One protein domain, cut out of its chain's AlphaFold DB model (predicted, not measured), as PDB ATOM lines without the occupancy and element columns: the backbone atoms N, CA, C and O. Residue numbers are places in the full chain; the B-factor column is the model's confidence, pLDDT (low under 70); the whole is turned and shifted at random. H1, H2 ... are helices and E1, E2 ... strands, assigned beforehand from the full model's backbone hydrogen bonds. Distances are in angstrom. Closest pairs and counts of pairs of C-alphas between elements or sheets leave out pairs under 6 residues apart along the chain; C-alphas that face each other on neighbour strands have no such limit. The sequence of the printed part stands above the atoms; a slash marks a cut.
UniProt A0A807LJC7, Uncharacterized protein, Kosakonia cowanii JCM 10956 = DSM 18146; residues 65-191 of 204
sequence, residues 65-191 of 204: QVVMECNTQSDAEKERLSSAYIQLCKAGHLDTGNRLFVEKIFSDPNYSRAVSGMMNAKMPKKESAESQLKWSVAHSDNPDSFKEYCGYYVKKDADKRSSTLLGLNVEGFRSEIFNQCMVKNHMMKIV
ATOM      1  N   GLN A  65     258.135 222.086 234.177       95.50
ATOM      2  CA  GLN A  65     257.712 222.206 235.571       95.50
ATOM      3  C   GLN A  65     256.237 222.608 235.659       95.50
ATOM      4  O   GLN A  65     255.494 221.983 236.405       95.50
ATOM      5  N   VAL A  66     255.794 223.589 234.867       96.31
ATOM      6  CA  VAL A  66     254.384 224.013 234.847       96.31
ATOM      7  C   VAL A  66     253.469 222.872 234.388       96.31
ATOM      8  O   VAL A  66     252.466 222.592 235.037       96.31
ATOM      9  N   VAL A  67     253.839 222.156 233.319       96.06
ATOM     10  CA  VAL A  67     253.108 220.965 232.849       96.06
ATOM     11  C   VAL A  67     253.039 219.890 233.937       96.06
ATOM     12  O   VAL A  67     251.988 219.276 234.110       96.06
ATOM     13  N   MET A  68     254.126 219.656 234.680       97.00
ATOM     14  CA  MET A  68     254.153 218.686 235.780       97.00
ATOM     15  C   MET A  68     253.224 219.112 236.923       97.00
ATOM     16  O   MET A  68     252.328 218.353 237.282       97.00
ATOM     17  N   GLU A  69     253.378 220.336 237.433       96.94
ATOM     18  CA  GLU A  69     252.552 220.894 238.512       96.94
ATOM     19  C   GLU A  69     251.057 220.880 238.154       96.94
ATOM     20  O   GLU A  69     250.235 220.445 238.961       96.94
ATOM     21  N   CYS A  70     250.697 221.272 236.926       97.00
ATOM     22  CA  CYS A  70     249.309 221.259 236.470       97.00
ATOM     23  C   CYS A  70     248.735 219.845 236.282       97.00
ATOM     24  O   CYS A  70     247.537 219.668 236.494       97.00
ATOM     25  N   ASN A  71     249.545 218.835 235.925       96.62
ATOM     26  CA  ASN A  71     249.095 217.433 235.942       96.62
ATOM     27  C   ASN A  71     248.892 216.942 237.382       96.62
ATOM     28  O   ASN A  71     247.843 216.393 237.691       96.62
ATOM     29  N   THR A  72     249.844 217.192 238.289       97.12
ATOM     30  CA  THR A  72     249.703 216.810 239.705       97.12
ATOM     31  C   THR A  72     248.470 217.456 240.345       97.12
ATOM     32  O   THR A  72     247.748 216.787 241.080       97.12
ATOM     33  N   GLN A  73     248.178 218.723 240.029       95.50
ATOM     34  CA  GLN A  73     246.954 219.384 240.482       95.50
ATOM     35  C   GLN A  73     245.690 218.748 239.881       95.50
ATOM     36  O   GLN A  73     244.723 218.526 240.611       95.50
ATOM     37  N   SER A  74     245.661 218.471 238.572       93.69
ATOM     38  CA  SER A  74     244.454 217.944 237.927       93.69
ATOM     39  C   SER A  74     244.149 216.496 238.310       93.69
ATOM     40  O   SER A  74     242.979 216.157 238.479       93.69
ATOM     41  N   ASP A  75     245.171 215.665 238.527       92.50
ATOM     42  CA  ASP A  75     245.001 214.330 239.103       92.50
ATOM     43  C   ASP A  75     244.534 214.392 240.566       92.50
ATOM     44  O   ASP A  75     243.609 213.671 240.928       92.50
ATOM     45  N   ALA A  76     245.066 215.299 241.393       92.50
ATOM     46  CA  ALA A  76     244.607 215.451 242.777       92.50
ATOM     47  C   ALA A  76     243.129 215.889 242.877       92.50
ATOM     48  O   ALA A  76     242.369 215.320 243.665       92.50
ATOM     49  N   GLU A  77     242.692 216.860 242.067       91.56
ATOM     50  CA  GLU A  77     241.280 217.280 242.037       91.56
ATOM     51  C   GLU A  77     240.381 216.165 241.443       91.56
ATOM     52  O   GLU A  77     239.257 215.978 241.913       91.56
ATOM     53  N   LYS A  78     240.871 215.363 240.477       89.56
ATOM     54  CA  LYS A  78     240.163 214.172 239.960       89.56
ATOM     55  C   LYS A  78     239.934 213.123 241.047       89.56
ATOM     56  O   LYS A  78     238.801 212.676 241.219       89.56
ATOM     57  N   GLU A  79     240.972 212.737 241.787       87.94
ATOM     58  CA  GLU A  79     240.827 211.750 242.865       87.94
ATOM     59  C   GLU A  79     239.901 212.266 243.975       87.94
ATOM     60  O   GLU A  79     239.107 211.505 244.530       87.94
ATOM     61  N   ARG A  80     239.903 213.580 244.239       90.06
ATOM     62  CA  ARG A  80     238.948 214.203 245.165       90.06
ATOM     63  C   ARG A  80     237.500 214.125 244.668       90.06
ATOM     64  O   ARG A  80     236.613 213.840 245.471       90.06
ATOM     65  N   LEU A  81     237.248 214.317 243.372       88.69
ATOM     66  CA  LEU A  81     235.920 214.137 242.768       88.69
ATOM     67  C   LEU A  81     235.439 212.680 242.864       88.69
ATOM     68  O   LEU A  81     234.310 212.440 243.298       88.69
ATOM     69  N   SER A  82     236.304 211.716 242.540       86.00
ATOM     70  CA  SER A  82     236.023 210.284 242.717       86.00
ATOM     71  C   SER A  82     235.708 209.950 244.181       86.00
ATOM     72  O   SER A  82     234.714 209.283 244.468       86.00
ATOM     73  N   SER A  83     236.507 210.466 245.121       85.94
ATOM     74  CA  SER A  83     236.336 210.263 246.565       85.94
ATOM     75  C   SER A  83     235.020 210.846 247.096       85.94
ATOM     76  O   SER A  83     234.272 210.143 247.778       85.94
ATOM     77  N   ALA A  84     234.675 212.084 246.718       89.62
ATOM     78  CA  ALA A  84     233.416 212.724 247.101       89.62
ATOM     79  C   ALA A  84     232.191 211.929 246.612       89.62
ATOM     80  O   ALA A  84     231.235 211.726 247.360       89.62
ATOM     81  N   TYR A  85     232.229 211.401 245.385       87.25
ATOM     82  CA  TYR A  85     231.164 210.534 244.878       87.25
ATOM     83  C   TYR A  85     231.095 209.188 245.619       87.25
ATOM     84  O   TYR A  85     230.013 208.752 246.015       87.25
ATOM     85  N   ILE A  86     232.239 208.540 245.867       84.50
ATOM     86  CA  ILE A  86     232.303 207.273 246.616       84.50
ATOM     87  C   ILE A  86     231.777 207.455 248.049       84.50
ATOM     88  O   ILE A  86     231.061 206.586 248.547       84.50
ATOM     89  N   GLN A  87     232.069 208.587 248.697       87.44
ATOM     90  CA  GLN A  87     231.465 208.972 249.973       87.44
ATOM     91  C   GLN A  87     229.944 209.109 249.844       87.44
ATOM     92  O   GLN A  87     229.217 208.471 250.605       87.44
ATOM     93  N   LEU A  88     229.458 209.866 248.856       88.19
ATOM     94  CA  LEU A  88     228.026 210.096 248.652       88.19
ATOM     95  C   LEU A  88     227.245 208.794 248.403       88.19
ATOM     96  O   LEU A  88     226.123 208.651 248.886       88.19
ATOM     97  N   CYS A  89     227.852 207.819 247.721       84.19
ATOM     98  CA  CYS A  89     227.284 206.483 247.526       84.19
ATOM     99  C   CYS A  89     227.346 205.572 248.762       84.19
ATOM    100  O   CYS A  89     226.475 204.719 248.921       84.19
ATOM    101  N   LYS A  90     228.360 205.713 249.631       84.12
ATOM    102  CA  LYS A  90     228.505 204.900 250.854       84.12
ATOM    103  C   LYS A  90     227.694 205.446 252.036       84.12
ATOM    104  O   LYS A  90     227.190 204.659 252.828       84.12
ATOM    105  N   ALA A  91     227.585 206.769 252.161       87.25
ATOM    106  CA  ALA A  91     227.006 207.456 253.320       87.25
ATOM    107  C   ALA A  91     225.697 208.219 253.019       87.25
ATOM    108  O   ALA A  91     225.016 208.661 253.942       87.25
ATOM    109  N   GLY A  92     225.335 208.416 251.745       86.88
ATOM    110  CA  GLY A  92     224.138 209.161 251.322       86.88
ATOM    111  C   GLY A  92     224.265 210.695 251.357       86.88
ATOM    112  O   GLY A  92     223.454 211.382 250.721       86.88
ATOM    113  N   HIS A  93     225.306 211.209 252.025       91.06
ATOM    114  CA  HIS A  93     225.657 212.621 252.224       91.06
ATOM    115  C   HIS A  93     227.167 212.863 252.006       91.06
ATOM    116  O   HIS A  93     227.938 211.903 251.949       91.06
ATOM    117  N   LEU A  94     227.588 214.128 251.886       93.25
ATOM    118  CA  LEU A  94     229.001 214.534 251.857       93.25
ATOM    119  C   LEU A  94     229.457 215.040 253.237       93.25
ATOM    120  O   LEU A  94     228.659 215.593 253.994       93.25
ATOM    121  N   ASP A  95     230.751 214.919 253.552       93.75
ATOM    122  CA  ASP A  95     231.341 215.699 254.651       93.75
ATOM    123  C   ASP A  95     231.534 217.174 254.249       93.75
ATOM    124  O   ASP A  95     231.486 217.524 253.071       93.75
ATOM    125  N   THR A  96     231.789 218.063 255.213       93.94
ATOM    126  CA  THR A  96     231.979 219.503 254.958       93.94
ATOM    127  C   THR A  96     233.102 219.812 253.955       93.94
ATOM    128  O   THR A  96     232.962 220.734 253.152       93.94
ATOM    129  N   GLY A  97     234.205 219.062 253.969       93.50
ATOM    130  CA  GLY A  97     235.352 219.272 253.083       93.50
ATOM    131  C   GLY A  97     235.091 218.837 251.641       93.50
ATOM    132  O   GLY A  97     235.575 219.487 250.709       93.50
ATOM    133  N   ASN A  98     234.303 217.781 251.434       92.06
ATOM    134  CA  ASN A  98     233.845 217.369 250.108       92.06
ATOM    135  C   ASN A  98     232.640 218.188 249.628       92.06
ATOM    136  O   ASN A  98     232.606 218.565 248.459       92.06
ATOM    137  N   ARG A  99     231.713 218.565 250.517       93.69
ATOM    138  CA  ARG A  99     230.579 219.445 250.203       93.69
ATOM    139  C   ARG A  99     231.051 220.800 249.676       93.69
ATOM    140  O   ARG A  99     230.693 221.156 248.561       93.69
ATOM    141  N   LEU A 100     231.937 221.497 250.398       93.06
ATOM    142  CA  LEU A 100     232.516 222.780 249.957       93.06
ATOM    143  C   LEU A 100     233.272 222.672 248.617       93.06
ATOM    144  O   LEU A 100     233.292 223.608 247.821       93.06
ATOM    145  N   PHE A 101     233.903 221.526 248.352       92.31
ATOM    146  CA  PHE A 101     234.594 221.259 247.089       92.31
ATOM    147  C   PHE A 101     233.619 221.035 245.922       92.31
ATOM    148  O   PHE A 101     233.832 221.571 244.835       92.31
ATOM    149  N   VAL A 102     232.524 220.312 246.154       90.81
ATOM    150  CA  VAL A 102     231.462 220.092 245.164       90.81
ATOM    151  C   VAL A 102     230.681 221.388 244.897       90.81
ATOM    152  O   VAL A 102     230.437 221.717 243.739       90.81
ATOM    153  N   GLU A 103     230.392 222.188 245.928       90.12
ATOM    154  CA  GLU A 103     229.828 223.544 245.797       90.12
ATOM    155  C   GLU A 103     230.729 224.441 244.929       90.12
ATOM    156  O   GLU A 103     230.253 225.082 243.991       90.12
ATOM    157  N   LYS A 104     232.051 224.425 245.164       89.56
ATOM    158  CA  LYS A 104     233.045 225.128 244.330       89.56
ATOM    159  C   LYS A 104     233.013 224.649 242.871       89.56
ATOM    160  O   LYS A 104     233.018 225.493 241.977       89.56
ATOM    161  N   ILE A 105     232.955 223.337 242.616       87.19
ATOM    162  CA  ILE A 105     232.845 222.771 241.256       87.19
ATOM    163  C   ILE A 105     231.608 223.312 240.539       87.19
ATOM    164  O   ILE A 105     231.723 223.846 239.439       87.19
ATOM    165  N   PHE A 106     230.431 223.202 241.153       84.12
ATOM    166  CA  PHE A 106     229.177 223.579 240.496       84.12
ATOM    167  C   PHE A 106     228.912 225.093 240.479       84.12
ATOM    168  O   PHE A 106     228.047 225.544 239.727       84.12
ATOM    169  N   SER A 107     229.692 225.889 241.219       84.12
ATOM    170  CA  SER A 107     229.729 227.351 241.068       84.12
ATOM    171  C   SER A 107     230.402 227.826 239.768       84.12
ATOM    172  O   SER A 107     230.111 228.929 239.306       84.12
ATOM    173  N   ASP A 108     231.259 227.002 239.147       80.88
ATOM    174  CA  ASP A 108     231.932 227.309 237.878       80.88
ATOM    175  C   ASP A 108     231.221 226.596 236.705       80.88
ATOM    176  O   ASP A 108     231.203 225.359 236.647       80.88
ATOM    177  N   PRO A 109     230.660 227.329 235.721       76.12
ATOM    178  CA  PRO A 109     229.995 226.729 234.564       76.12
ATOM    179  C   PRO A 109     230.883 225.812 233.706       76.12
ATOM    180  O   PRO A 109     230.353 225.001 232.942       76.12
ATOM    181  N   ASN A 110     232.211 225.930 233.793       75.06
ATOM    182  CA  ASN A 110     233.143 225.082 233.052       75.06
ATOM    183  C   ASN A 110     233.300 223.726 233.742       75.06
ATOM    184  O   ASN A 110     233.059 222.699 233.106       75.06
ATOM    185  N   TYR A 111     233.586 223.705 235.049       75.44
ATOM    186  CA  TYR A 111     233.666 222.452 235.809       75.44
ATOM    187  C   TYR A 111     232.302 221.757 235.904       75.44
ATOM    188  O   TYR A 111     232.228 220.552 235.675       75.44
ATOM    189  N   SER A 112     231.208 222.499 236.122       68.56
ATOM    190  CA  SER A 112     229.844 221.945 236.098       68.56
ATOM    191  C   SER A 112     229.532 221.199 234.793       68.56
ATOM    192  O   SER A 112     228.871 220.160 234.833       68.56
ATOM    193  N   ARG A 113     230.015 221.695 233.644       72.75
ATOM    194  CA  ARG A 113     229.877 221.014 232.347       72.75
ATOM    195  C   ARG A 113     230.844 219.838 232.212       72.75
ATOM    196  O   ARG A 113     230.453 218.807 231.678       72.75
ATOM    197  N   ALA A 114     232.083 219.992 232.678       71.00
ATOM    198  CA  ALA A 114     233.139 218.991 232.544       71.00
ATOM    199  C   ALA A 114     232.920 217.737 233.409       71.00
ATOM    200  O   ALA A 114     233.394 216.674 233.037       71.00
ATOM    201  N   VAL A 115     232.194 217.847 234.528       73.25
ATOM    202  CA  VAL A 115     231.864 216.720 235.425       73.25
ATOM    203  C   VAL A 115     230.716 215.849 234.891       73.25
ATOM    204  O   VAL A 115     230.703 214.641 235.128       73.25
ATOM    205  N   SER A 116     229.774 216.431 234.142       67.38
ATOM    206  CA  SER A 116     228.628 215.708 233.575       67.38
ATOM    207  C   SER A 116     229.053 214.708 232.494       67.38
ATOM    208  O   SER A 116     229.727 215.077 231.529       67.38
ATOM    209  N   GLY A 117     228.580 213.461 232.601       59.97
ATOM    210  CA  GLY A 117     228.708 212.455 231.536       59.97
ATOM    211  C   GLY A 117     227.997 212.856 230.234       59.97
ATOM    212  O   GLY A 117     228.474 212.551 229.143       59.97
ATOM    213  N   MET A 118     226.894 213.608 230.330       57.94
ATOM    214  CA  MET A 118     226.225 214.208 229.176       57.94
ATOM    215  C   MET A 118     226.733 215.629 228.922       57.94
ATOM    216  O   MET A 118     226.395 216.569 229.652       57.94
ATOM    217  N   MET A 119     227.481 215.806 227.831       50.75
ATOM    218  CA  MET A 119     227.740 217.132 227.264       50.75
ATOM    219  C   MET A 119     226.411 217.809 226.889       50.75
ATOM    220  O   MET A 119     225.519 217.181 226.324       50.75
ATOM    221  N   ASN A 120     226.303 219.111 227.162       55.00
ATOM    222  CA  ASN A 120     225.149 219.982 226.871       55.00
ATOM    223  C   ASN A 120     223.883 219.791 227.733       55.00
ATOM    224  O   ASN A 120     222.955 220.591 227.601       55.00
ATOM    225  N   ALA A 121     223.837 218.822 228.652       58.75
ATOM    226  CA  ALA A 121     222.723 218.707 229.592       58.75
ATOM    227  C   ALA A 121     222.725 219.898 230.578       58.75
ATOM    228  O   ALA A 121     223.659 220.072 231.362       58.75
ATOM    229  N   LYS A 122     221.690 220.751 230.536       62.03
ATOM    230  CA  LYS A 122     221.539 221.872 231.479       62.03
ATOM    231  C   LYS A 122     221.102 221.339 232.843       62.03
ATOM    232  O   LYS A 122     219.933 220.996 233.010       62.03
ATOM    233  N   MET A 123     222.016 221.313 233.811       66.06
ATOM    234  CA  MET A 123     221.675 220.989 235.197       66.06
ATOM    235  C   MET A 123     220.607 221.968 235.722       66.06
ATOM    236  O   MET A 123     220.779 223.184 235.569       66.06
ATOM    237  N   PRO A 124     219.511 221.486 236.338       67.88
ATOM    238  CA  PRO A 124     218.571 222.350 237.043       67.88
ATOM    239  C   PRO A 124     219.276 223.124 238.163       67.88
ATOM    240  O   PRO A 124     220.284 222.666 238.701       67.88
ATOM    241  N   LYS A 125     218.716 224.258 238.603       69.19
ATOM    242  CA  LYS A 125     219.145 224.850 239.879       69.19
ATOM    243  C   LYS A 125     218.765 223.887 241.009       69.19
ATOM    244  O   LYS A 125     217.600 223.804 241.380       69.19
ATOM    245  N   LYS A 126     219.745 223.124 241.500       73.62
ATOM    246  CA  LYS A 126     219.620 222.207 242.638       73.62
ATOM    247  C   LYS A 126     220.193 222.852 243.893       73.62
ATOM    248  O   LYS A 126     221.238 223.495 243.833       73.62
ATOM    249  N   GLU A 127     219.501 222.656 245.009       75.88
ATOM    250  CA  GLU A 127     219.691 223.413 246.254       75.88
ATOM    251  C   GLU A 127     220.885 222.942 247.099       75.88
ATOM    252  O   GLU A 127     221.364 223.694 247.941       75.88
ATOM    253  N   SER A 128     221.399 221.728 246.861       87.56
ATOM    254  CA  SER A 128     222.549 221.168 247.581       87.56
ATOM    255  C   SER A 128     223.580 220.526 246.656       87.56
ATOM    256  O   SER A 128     223.237 219.995 245.594       87.56
ATOM    257  N   ALA A 129     224.843 220.516 247.090       87.94
ATOM    258  CA  ALA A 129     225.941 219.846 246.394       87.94
ATOM    259  C   ALA A 129     225.697 218.340 246.211       87.94
ATOM    260  O   ALA A 129     226.015 217.795 245.156       87.94
ATOM    261  N   GLU A 130     225.066 217.665 247.178       90.25
ATOM    262  CA  GLU A 130     224.641 216.270 247.033       90.25
ATOM    263  C   GLU A 130     223.693 216.104 245.846       90.25
ATOM    264  O   GLU A 130     223.853 215.174 245.061       90.25
ATOM    265  N   SER A 131     222.710 216.996 245.702       87.44
ATOM    266  CA  SER A 131     221.723 216.942 244.618       87.44
ATOM    267  C   SER A 131     222.347 217.267 243.260       87.44
ATOM    268  O   SER A 131     221.998 216.645 242.260       87.44
ATOM    269  N   GLN A 132     223.303 218.198 243.224       86.62
ATOM    270  CA  GLN A 132     224.068 218.542 242.022       86.62
ATOM    271  C   GLN A 132     224.958 217.368 241.575       86.62
ATOM    272  O   GLN A 132     224.913 216.966 240.410       86.62
ATOM    273  N   LEU A 133     225.693 216.740 242.502       86.88
ATOM    274  CA  LEU A 133     226.549 215.589 242.198       86.88
ATOM    275  C   LEU A 133     225.725 214.352 241.799       86.88
ATOM    276  O   LEU A 133     226.056 213.709 240.804       86.88
ATOM    277  N   LYS A 134     224.610 214.072 242.496       87.06
ATOM    278  CA  LYS A 134     223.637 213.023 242.124       87.06
ATOM    279  C   LYS A 134     223.126 213.219 240.695       87.06
ATOM    280  O   LYS A 134     223.205 212.295 239.885       87.06
ATOM    281  N   TRP A 135     222.676 214.431 240.364       83.62
ATOM    282  CA  TRP A 135     222.167 214.748 239.031       83.62
ATOM    283  C   TRP A 135     223.254 214.683 237.947       83.62
ATOM    284  O   TRP A 135     222.975 214.219 236.847       83.62
ATOM    285  N   SER A 136     224.502 215.071 238.237       81.00
ATOM    286  CA  SER A 136     225.600 215.042 237.249       81.00
ATOM    287  C   SER A 136     225.945 213.645 236.705       81.00
ATOM    288  O   SER A 136     226.576 213.540 235.650       81.00
ATOM    289  N   VAL A 137     225.503 212.597 237.411       79.94
ATOM    290  CA  VAL A 137     225.681 211.179 237.065       79.94
ATOM    291  C   VAL A 137     224.386 210.528 236.594       79.94
ATOM    292  O   VAL A 137     224.400 209.810 235.603       79.94
ATOM    293  N   ALA A 138     223.275 210.762 237.300       79.06
ATOM    294  CA  ALA A 138     221.998 210.120 236.991       79.06
ATOM    295  C   ALA A 138     221.157 210.871 235.941       79.06
ATOM    296  O   ALA A 138     220.162 210.326 235.468       79.06
ATOM    297  N   HIS A 139     221.493 212.138 235.651       78.50
ATOM    298  CA  HIS A 139     220.753 213.096 234.803       78.50
ATOM    299  C   HIS A 139     219.250 213.194 235.111       78.50
ATOM    300  O   HIS A 139     218.445 213.627 234.289       78.50
ATOM    301  N   SER A 140     218.879 212.806 236.330       72.75
ATOM    302  CA  SER A 140     217.526 212.483 236.763       72.75
ATOM    303  C   SER A 140     217.370 212.790 238.248       72.75
ATOM    304  O   SER A 140     218.325 212.687 239.019       72.75
ATOM    305  N   ASP A 141     216.146 213.126 238.642       71.38
ATOM    306  CA  ASP A 141     215.757 213.321 240.041       71.38
ATOM    307  C   ASP A 141     215.234 212.025 240.690       71.38
ATOM    308  O   ASP A 141     214.907 212.013 241.876       71.38
ATOM    309  N   ASN A 142     215.168 210.921 239.933       77.69
ATOM    310  CA  ASN A 142     214.800 209.611 240.461       77.69
ATOM    311  C   ASN A 142     215.905 209.075 241.403       77.69
ATOM    312  O   ASN A 142     217.021 208.813 240.935       77.69
ATOM    313  N   PRO A 143     215.624 208.841 242.701       72.25
ATOM    314  CA  PRO A 143     216.622 208.330 243.638       72.25
ATOM    315  C   PRO A 143     217.119 206.920 243.286       72.25
ATOM    316  O   PRO A 143     218.283 206.612 243.549       72.25
ATOM    317  N   ASP A 144     216.290 206.074 242.658       78.19
ATOM    318  CA  ASP A 144     216.716 204.727 242.258       78.19
ATOM    319  C   ASP A 144     217.704 204.756 241.078       78.19
ATOM    320  O   ASP A 144     218.603 203.919 241.031       78.19
ATOM    321  N   SER A 145     217.639 205.763 240.194       76.25
ATOM    322  CA  SER A 145     218.645 205.944 239.136       76.25
ATOM    323  C   SER A 145     220.033 206.214 239.730       76.25
ATOM    324  O   SER A 145     220.998 205.559 239.356       76.25
ATOM    325  N   PHE A 146     220.155 207.110 240.718       79.06
ATOM    326  CA  PHE A 146     221.440 207.343 241.400       79.06
ATOM    327  C   PHE A 146     221.947 206.095 242.148       79.06
ATOM    328  O   PHE A 146     223.137 205.772 242.117       79.06
ATOM    329  N   LYS A 147     221.033 205.364 242.791       77.31
ATOM    330  CA  LYS A 147     221.311 204.115 243.514       77.31
ATOM    331  C   LYS A 147     221.833 203.003 242.598       77.31
ATOM    332  O   LYS A 147     222.660 202.211 243.048       77.31
ATOM    333  N   GLU A 148     221.416 202.963 241.331       76.12
ATOM    334  CA  GLU A 148     221.962 202.051 240.320       76.12
ATOM    335  C   GLU A 148     223.454 202.322 240.067       76.12
ATOM    336  O   GLU A 148     224.270 201.414 240.247       76.12
ATOM    337  N   TYR A 149     223.838 203.573 239.778       74.94
ATOM    338  CA  TYR A 149     225.249 203.957 239.599       74.94
ATOM    339  C   TYR A 149     226.099 203.650 240.847       74.94
ATOM    340  O   TYR A 149     227.173 203.052 240.739       74.94
ATOM    341  N   CYS A 150     225.586 203.926 242.054       78.00
ATOM    342  CA  CYS A 150     226.250 203.526 243.301       78.00
ATOM    343  C   CYS A 150     226.381 201.998 243.467       78.00
ATOM    344  O   CYS A 150     227.359 201.506 244.041       78.00
ATOM    345  N   GLY A 151     225.423 201.221 242.949       65.75
ATOM    346  CA  GLY A 151     225.401 199.759 243.018       65.75
ATOM    347  C   GLY A 151     226.605 199.085 242.349       65.75
ATOM    348  O   GLY A 151     227.030 198.012 242.792       65.75
ATOM    349  N   TYR A 152     227.216 199.734 241.351       61.91
ATOM    350  CA  TYR A 152     228.450 199.268 240.709       61.91
ATOM    351  C   TYR A 152     229.691 199.352 241.617       61.91
ATOM    352  O   TYR A 152     230.653 198.614 241.378       61.91
ATOM    353  N   TYR A 153     229.665 200.185 242.664       60.28
ATOM    354  CA  TYR A 153     230.794 200.415 243.576       60.28
ATOM    355  C   TYR A 153     230.675 199.696 244.917       60.28
ATOM    356  O   TYR A 153     231.675 199.206 245.437       60.28
ATOM    357  N   VAL A 154     229.466 199.572 245.473       56.88
ATOM    358  CA  VAL A 154     229.270 198.963 246.804       56.88
ATOM    359  C   VAL A 154     229.573 197.450 246.818       56.88
ATOM    360  O   VAL A 154     229.833 196.891 247.880       56.88
ATOM    361  N   LYS A 155     229.579 196.768 245.660       53.47
ATOM    362  CA  LYS A 155     229.675 195.294 245.587       53.47
ATOM    363  C   LYS A 155     231.065 194.676 245.362       53.47
ATOM    364  O   LYS A 155     231.192 193.489 245.649       53.47
ATOM    365  N   LYS A 156     232.074 195.385 244.826       48.09
ATOM    366  CA  LYS A 156     233.443 194.850 244.594       48.09
ATOM    367  C   LYS A 156     234.490 195.966 244.519       48.09
ATOM    368  O   LYS A 156     234.256 196.914 243.779       48.09
ATOM    369  N   ASP A 157     235.627 195.781 245.201       50.06
ATOM    370  CA  ASP A 157     236.901 196.526 245.109       50.06
ATOM    371  C   ASP A 157     236.806 197.895 244.411       50.06
ATOM    372  O   ASP A 157     237.253 198.062 243.271       50.06
ATOM    373  N   ALA A 158     236.216 198.876 245.104       50.00
ATOM    374  CA  ALA A 158     236.036 200.236 244.589       50.00
ATOM    375  C   ALA A 158     237.361 200.834 244.083       50.00
ATOM    376  O   ALA A 158     237.406 201.418 243.004       50.00
ATOM    377  N   ASP A 159     238.443 200.575 244.817       49.25
ATOM    378  CA  ASP A 159     239.794 201.095 244.582       49.25
ATOM    379  C   ASP A 159     240.471 200.506 243.322       49.25
ATOM    380  O   ASP A 159     241.524 200.977 242.901       49.25
ATOM    381  N   LYS A 160     239.880 199.468 242.705       47.16
ATOM    382  CA  LYS A 160     240.365 198.834 241.460       47.16
ATOM    383  C   LYS A 160     239.494 199.138 240.239       47.16
ATOM    384  O   LYS A 160     239.834 198.709 239.135       47.16
ATOM    385  N   ARG A 161     238.351 199.814 240.403       50.41
ATOM    386  CA  ARG A 161     237.417 200.091 239.301       50.41
ATOM    387  C   ARG A 161     237.657 201.478 238.734       50.41
ATOM    388  O   ARG A 161     237.487 202.472 239.433       50.41
ATOM    389  N   SER A 162     238.049 201.515 237.458       49.44
ATOM    390  CA  SER A 162     238.448 202.741 236.773       49.44
ATOM    391  C   SER A 162     237.390 203.830 236.892       49.44
ATOM    392  O   SER A 162     236.184 203.574 236.921       49.44
ATOM    393  N   SER A 163     237.872 205.066 236.909       51.41
ATOM    394  CA  SER A 163     237.071 206.275 237.074       51.41
ATOM    395  C   SER A 163     235.934 206.399 236.031       51.41
ATOM    396  O   SER A 163     234.885 206.981 236.295       51.41
ATOM    397  N   THR A 164     236.085 205.728 234.886       49.53
ATOM    398  CA  THR A 164     235.082 205.516 233.828       49.53
ATOM    399  C   THR A 164     233.750 204.911 234.296       49.53
ATOM    400  O   THR A 164     232.743 205.096 233.620       49.53
ATOM    401  N   LEU A 165     233.725 204.163 235.406       53.91
ATOM    402  CA  LEU A 165     232.519 203.481 235.893       53.91
ATOM    403  C   LEU A 165     231.682 204.322 236.875       53.91
ATOM    404  O   LEU A 165     230.555 203.928 237.160       53.91
ATOM    405  N   LEU A 166     232.163 205.487 237.347       57.59
ATOM    406  CA  LEU A 166     231.379 206.392 238.211       57.59
ATOM    407  C   LEU A 166     230.130 206.974 237.508       57.59
ATOM    408  O   LEU A 166     229.284 207.569 238.168       57.59
ATOM    409  N   GLY A 167     230.073 206.943 236.170       63.84
ATOM    410  CA  GLY A 167     229.167 207.777 235.361       63.84
ATOM    411  C   GLY A 167     229.550 209.270 235.322       63.84
ATOM    412  O   GLY A 167     229.044 210.021 234.490       63.84
ATOM    413  N   LEU A 168     230.495 209.692 236.172       73.44
ATOM    414  CA  LEU A 168     231.145 211.003 236.146       73.44
ATOM    415  C   LEU A 168     232.147 211.108 234.990       73.44
ATOM    416  O   LEU A 168     232.966 210.213 234.778       73.44
ATOM    417  N   ASN A 169     232.196 212.268 234.336       78.94
ATOM    418  CA  ASN A 169     233.233 212.603 233.358       78.94
ATOM    419  C   ASN A 169     234.517 213.121 234.043       78.94
ATOM    420  O   ASN A 169     235.031 214.204 233.777       78.94
ATOM    421  N   VAL A 170     235.046 212.313 234.958       80.62
ATOM    422  CA  VAL A 170     236.295 212.511 235.717       80.62
ATOM    423  C   VAL A 170     237.513 212.933 234.887       80.62
ATOM    424  O   VAL A 170     238.257 213.816 235.306       80.62
ATOM    425  N   GLU A 171     237.729 212.340 233.710       83.62
ATOM    426  CA  GLU A 171     238.865 212.685 232.840       83.62
ATOM    427  C   GLU A 171     238.594 213.964 232.025       83.62
ATOM    428  O   GLU A 171     239.520 214.734 231.766       83.62
ATOM    429  N   GLY A 172     237.330 214.269 231.703       83.81
ATOM    430  CA  GLY A 172     236.924 215.583 231.194       83.81
ATOM    431  C   GLY A 172     237.140 216.690 232.229       83.81
ATOM    432  O   GLY A 172     237.731 217.719 231.913       83.81
ATOM    433  N   PHE A 173     236.757 216.446 233.484       86.56
ATOM    434  CA  PHE A 173     237.033 217.337 234.612       86.56
ATOM    435  C   PHE A 173     238.539 217.528 234.852       86.56
ATOM    436  O   PHE A 173     238.992 218.667 234.952       86.56
ATOM    437  N   ARG A 174     239.336 216.449 234.852       90.75
ATOM    438  CA  ARG A 174     240.809 216.514 234.907       90.75
ATOM    439  C   ARG A 174     241.380 217.360 233.766       90.75
ATOM    440  O   ARG A 174     242.237 218.207 234.004       90.75
ATOM    441  N   SER A 175     240.903 217.148 232.540       90.00
ATOM    442  CA  SER A 175     241.319 217.913 231.360       90.00
ATOM    443  C   SER A 175     241.001 219.404 231.513       90.00
ATOM    444  O   SER A 175     241.867 220.241 231.273       90.00
ATOM    445  N   GLU A 176     239.808 219.753 232.002       90.38
ATOM    446  CA  GLU A 176     239.422 221.149 232.239       90.38
ATOM    447  C   GLU A 176     240.256 221.796 233.357       90.38
ATOM    448  O   GLU A 176     240.818 222.869 233.148       90.38
ATOM    449  N   ILE A 177     240.435 221.132 234.507       92.19
ATOM    450  CA  ILE A 177     241.312 221.611 235.594       92.19
ATOM    451  C   ILE A 177     242.746 221.827 235.082       92.19
ATOM    452  O   ILE A 177     243.363 222.851 235.389       92.19
ATOM    453  N   PHE A 178     243.267 220.901 234.268       94.50
ATOM    454  CA  PHE A 178     244.579 221.031 233.638       94.50
ATOM    455  C   PHE A 178     244.635 222.253 232.711       94.50
ATOM    456  O   PHE A 178     245.497 223.109 232.895       94.50
ATOM    457  N   ASN A 179     243.698 222.392 231.768       92.75
ATOM    458  CA  ASN A 179     243.655 223.521 230.831       92.75
ATOM    459  C   ASN A 179     243.560 224.868 231.568       92.75
ATOM    460  O   ASN A 179     244.303 225.797 231.251       92.75
ATOM    461  N   GLN A 180     242.721 224.961 232.603       90.81
ATOM    462  CA  GLN A 180     242.598 226.152 233.450       90.81
ATOM    463  C   GLN A 180     243.895 226.454 234.221       90.81
ATOM    464  O   GLN A 180     244.264 227.620 234.368       90.81
ATOM    465  N   CYS A 181     244.622 225.434 234.687       94.81
ATOM    466  CA  CYS A 181     245.942 225.601 235.301       94.81
ATOM    467  C   CYS A 181     246.990 226.096 234.289       94.81
ATOM    468  O   CYS A 181     247.751 227.020 234.591       94.81
ATOM    469  N   MET A 182     246.991 225.555 233.068       95.50
ATOM    470  CA  MET A 182     247.893 225.982 231.996       95.50
ATOM    471  C   MET A 182     247.641 227.446 231.600       95.50
ATOM    472  O   MET A 182     248.585 228.237 231.565       95.50
ATOM    473  N   VAL A 183     246.378 227.849 231.421       92.88
ATOM    474  CA  VAL A 183     245.995 229.248 231.145       92.88
ATOM    475  C   VAL A 183     246.419 230.184 232.284       92.88
ATOM    476  O   VAL A 183     247.008 231.233 232.020       92.88
ATOM    477  N   LYS A 184     246.211 229.804 233.554       93.62
ATOM    478  CA  LYS A 184     246.647 230.596 234.727       93.62
ATOM    479  C   LYS A 184     248.165 230.763 234.816       93.62
ATOM    480  O   LYS A 184     248.640 231.803 235.260       93.62
ATOM    481  N   ASN A 185     248.930 229.779 234.348       94.12
ATOM    482  CA  ASN A 185     250.386 229.875 234.228       94.12
ATOM    483  C   ASN A 185     250.854 230.531 232.912       94.12
ATOM    484  O   ASN A 185     252.054 230.609 232.658       94.12
ATOM    485  N   HIS A 186     249.931 231.081 232.114       94.44
ATOM    486  CA  HIS A 186     250.192 231.735 230.827       94.44
ATOM    487  C   HIS A 186     250.845 230.807 229.788       94.44
ATOM    488  O   HIS A 186     251.661 231.244 228.972       94.44
ATOM    489  N   MET A 187     250.486 229.526 229.814       95.94
ATOM    490  CA  MET A 187     250.927 228.526 228.847       95.94
ATOM    491  C   MET A 187     249.980 228.472 227.648       95.94
ATOM    492  O   MET A 187     248.761 228.535 227.811       95.94
ATOM    493  N   MET A 188     250.529 228.276 226.453       94.75
ATOM    494  CA  MET A 188     249.771 228.045 225.223       94.75
ATOM    495  C   MET A 188     250.116 226.675 224.634       94.75
ATOM    496  O   MET A 188     251.268 226.244 224.682       94.75
ATOM    497  N   LYS A 189     249.111 225.981 224.085       93.94
ATOM    498  CA  LYS A 189     249.308 224.699 223.404       93.94
ATOM    499  C   LYS A 189     249.735 224.939 221.958       93.94
ATOM    500  O   LYS A 189     248.934 225.398 221.147       93.94
ATOM    501  N   ILE A 190     250.971 224.585 221.634       93.31
ATOM    502  CA  ILE A 190     251.517 224.653 220.280       93.31
ATOM    503  C   ILE A 190     251.238 223.329 219.565       93.31
ATOM    504  O   ILE A 190     251.540 222.254 220.085       93.31
ATOM    505  N   VAL A 191     250.663 223.397 218.362       93.56
ATOM    506  CA  VAL A 191     250.493 222.246 217.462       93.56
ATOM    507  C   VAL A 191     251.394 222.476 216.244       93.56
ATOM    508  O   VAL A 191     251.034 223.283 215.386       93.56
TER     509      VAL A 191
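AT A GLANCE: This is residues 65 to 191 of the 204 residues of an uncharacterized protein of Kosakonia cowanii JCM 10956 = DSM 18146 (UniProt A0A807LJC7). One long helix, H1, is the spine of this model: H6 folds back beside its first part, running opposite ways, while H2 and H5 cross its last part. H4 packs on H2 and H5, and H3 packs on H6, so that short crossed helices cluster at one end of the domain and the H1 and H6 pair reaches out to the other, where E1 follows H6. The printed part has 127 residues with six named helices and one named strand, in the order H1, H2, H3, H4, H5, H6, E1; the class is mostly helix, and E1 pairs with no named strand. The whole is compact, with a radius of gyration of the C-alphas of 14.9 A and spans of 45 by 33 by 29 A.

HOW THE PARTS SIT: H1, residues 65 to 91, touches H6, residues 170 to 184, with 21 pairs of C-alphas within 8 A. The closest C-alphas are those of Ser 74 and Arg 174, 4.9 A apart, and the tilt of 37 degrees, opposite ways, is only just steep. H2, residues 96 to 107, touches H1 with residues 98 to 102 alone, closest at Asn 98 and Ala 84, their C-alphas 5.5 A apart, at a steep tilt of 66 degrees. H5, residues 143 to 154, touches residues 86 to 90 of H1 alone; the closest C-alphas, of Cys 150 and Cys 89, are 5.3 A apart. H4, residues 129 to 138, touches H2, with the C-alphas of Ala 129 and Glu 103 closest at 5.4 A. H4 also touches H5, about perpendicular at 83 degrees, with the C-alphas of Ala 138 and Phe 146 closest at 5.2 A. H3, residues 109 to 115, touches H6, with the C-alphas of Ala 114 and Phe 173 closest at 4.7 A. H3 and H2 only just touch, and only at the corner, with 3 pairs of C-alphas within 8 A, closest at Phe 106 and Ser 112, 4.7 A. H5 and H6 are apart. Every O i to N i+4 pair is within hydrogen-bond range in H1, H3 and H6; the counts are 7 of 8 in H2, 5 of 6 in H4 and 6 of 8 in H5.

IN THESE COORDINATES: H1 begins at C-alpha 65 (257.712, 222.206, 235.571) and measures 38.4 A from first to last C-alpha. H6 is 20.9 A long, H2 and H5 are 16.1 A each, H4 is 14.1 A and H3 is 10.2 A. E1, residues 187 to 190, is 9.4 A long and ends at C-alpha 190 (251.517, 224.653, 220.280).

THE WHOLE: The C-alphas of Asp 144 and Ile 190, 45.7 A apart, are the two farthest apart. The printed part has no cut. The links H3 to H4, 13 residues, and H5 to H6, 15 residues, are long. The mean pLDDT of the printed part is 80.3, and residue 112, residues 116 to 125 and residues 151 to 167 are under 70.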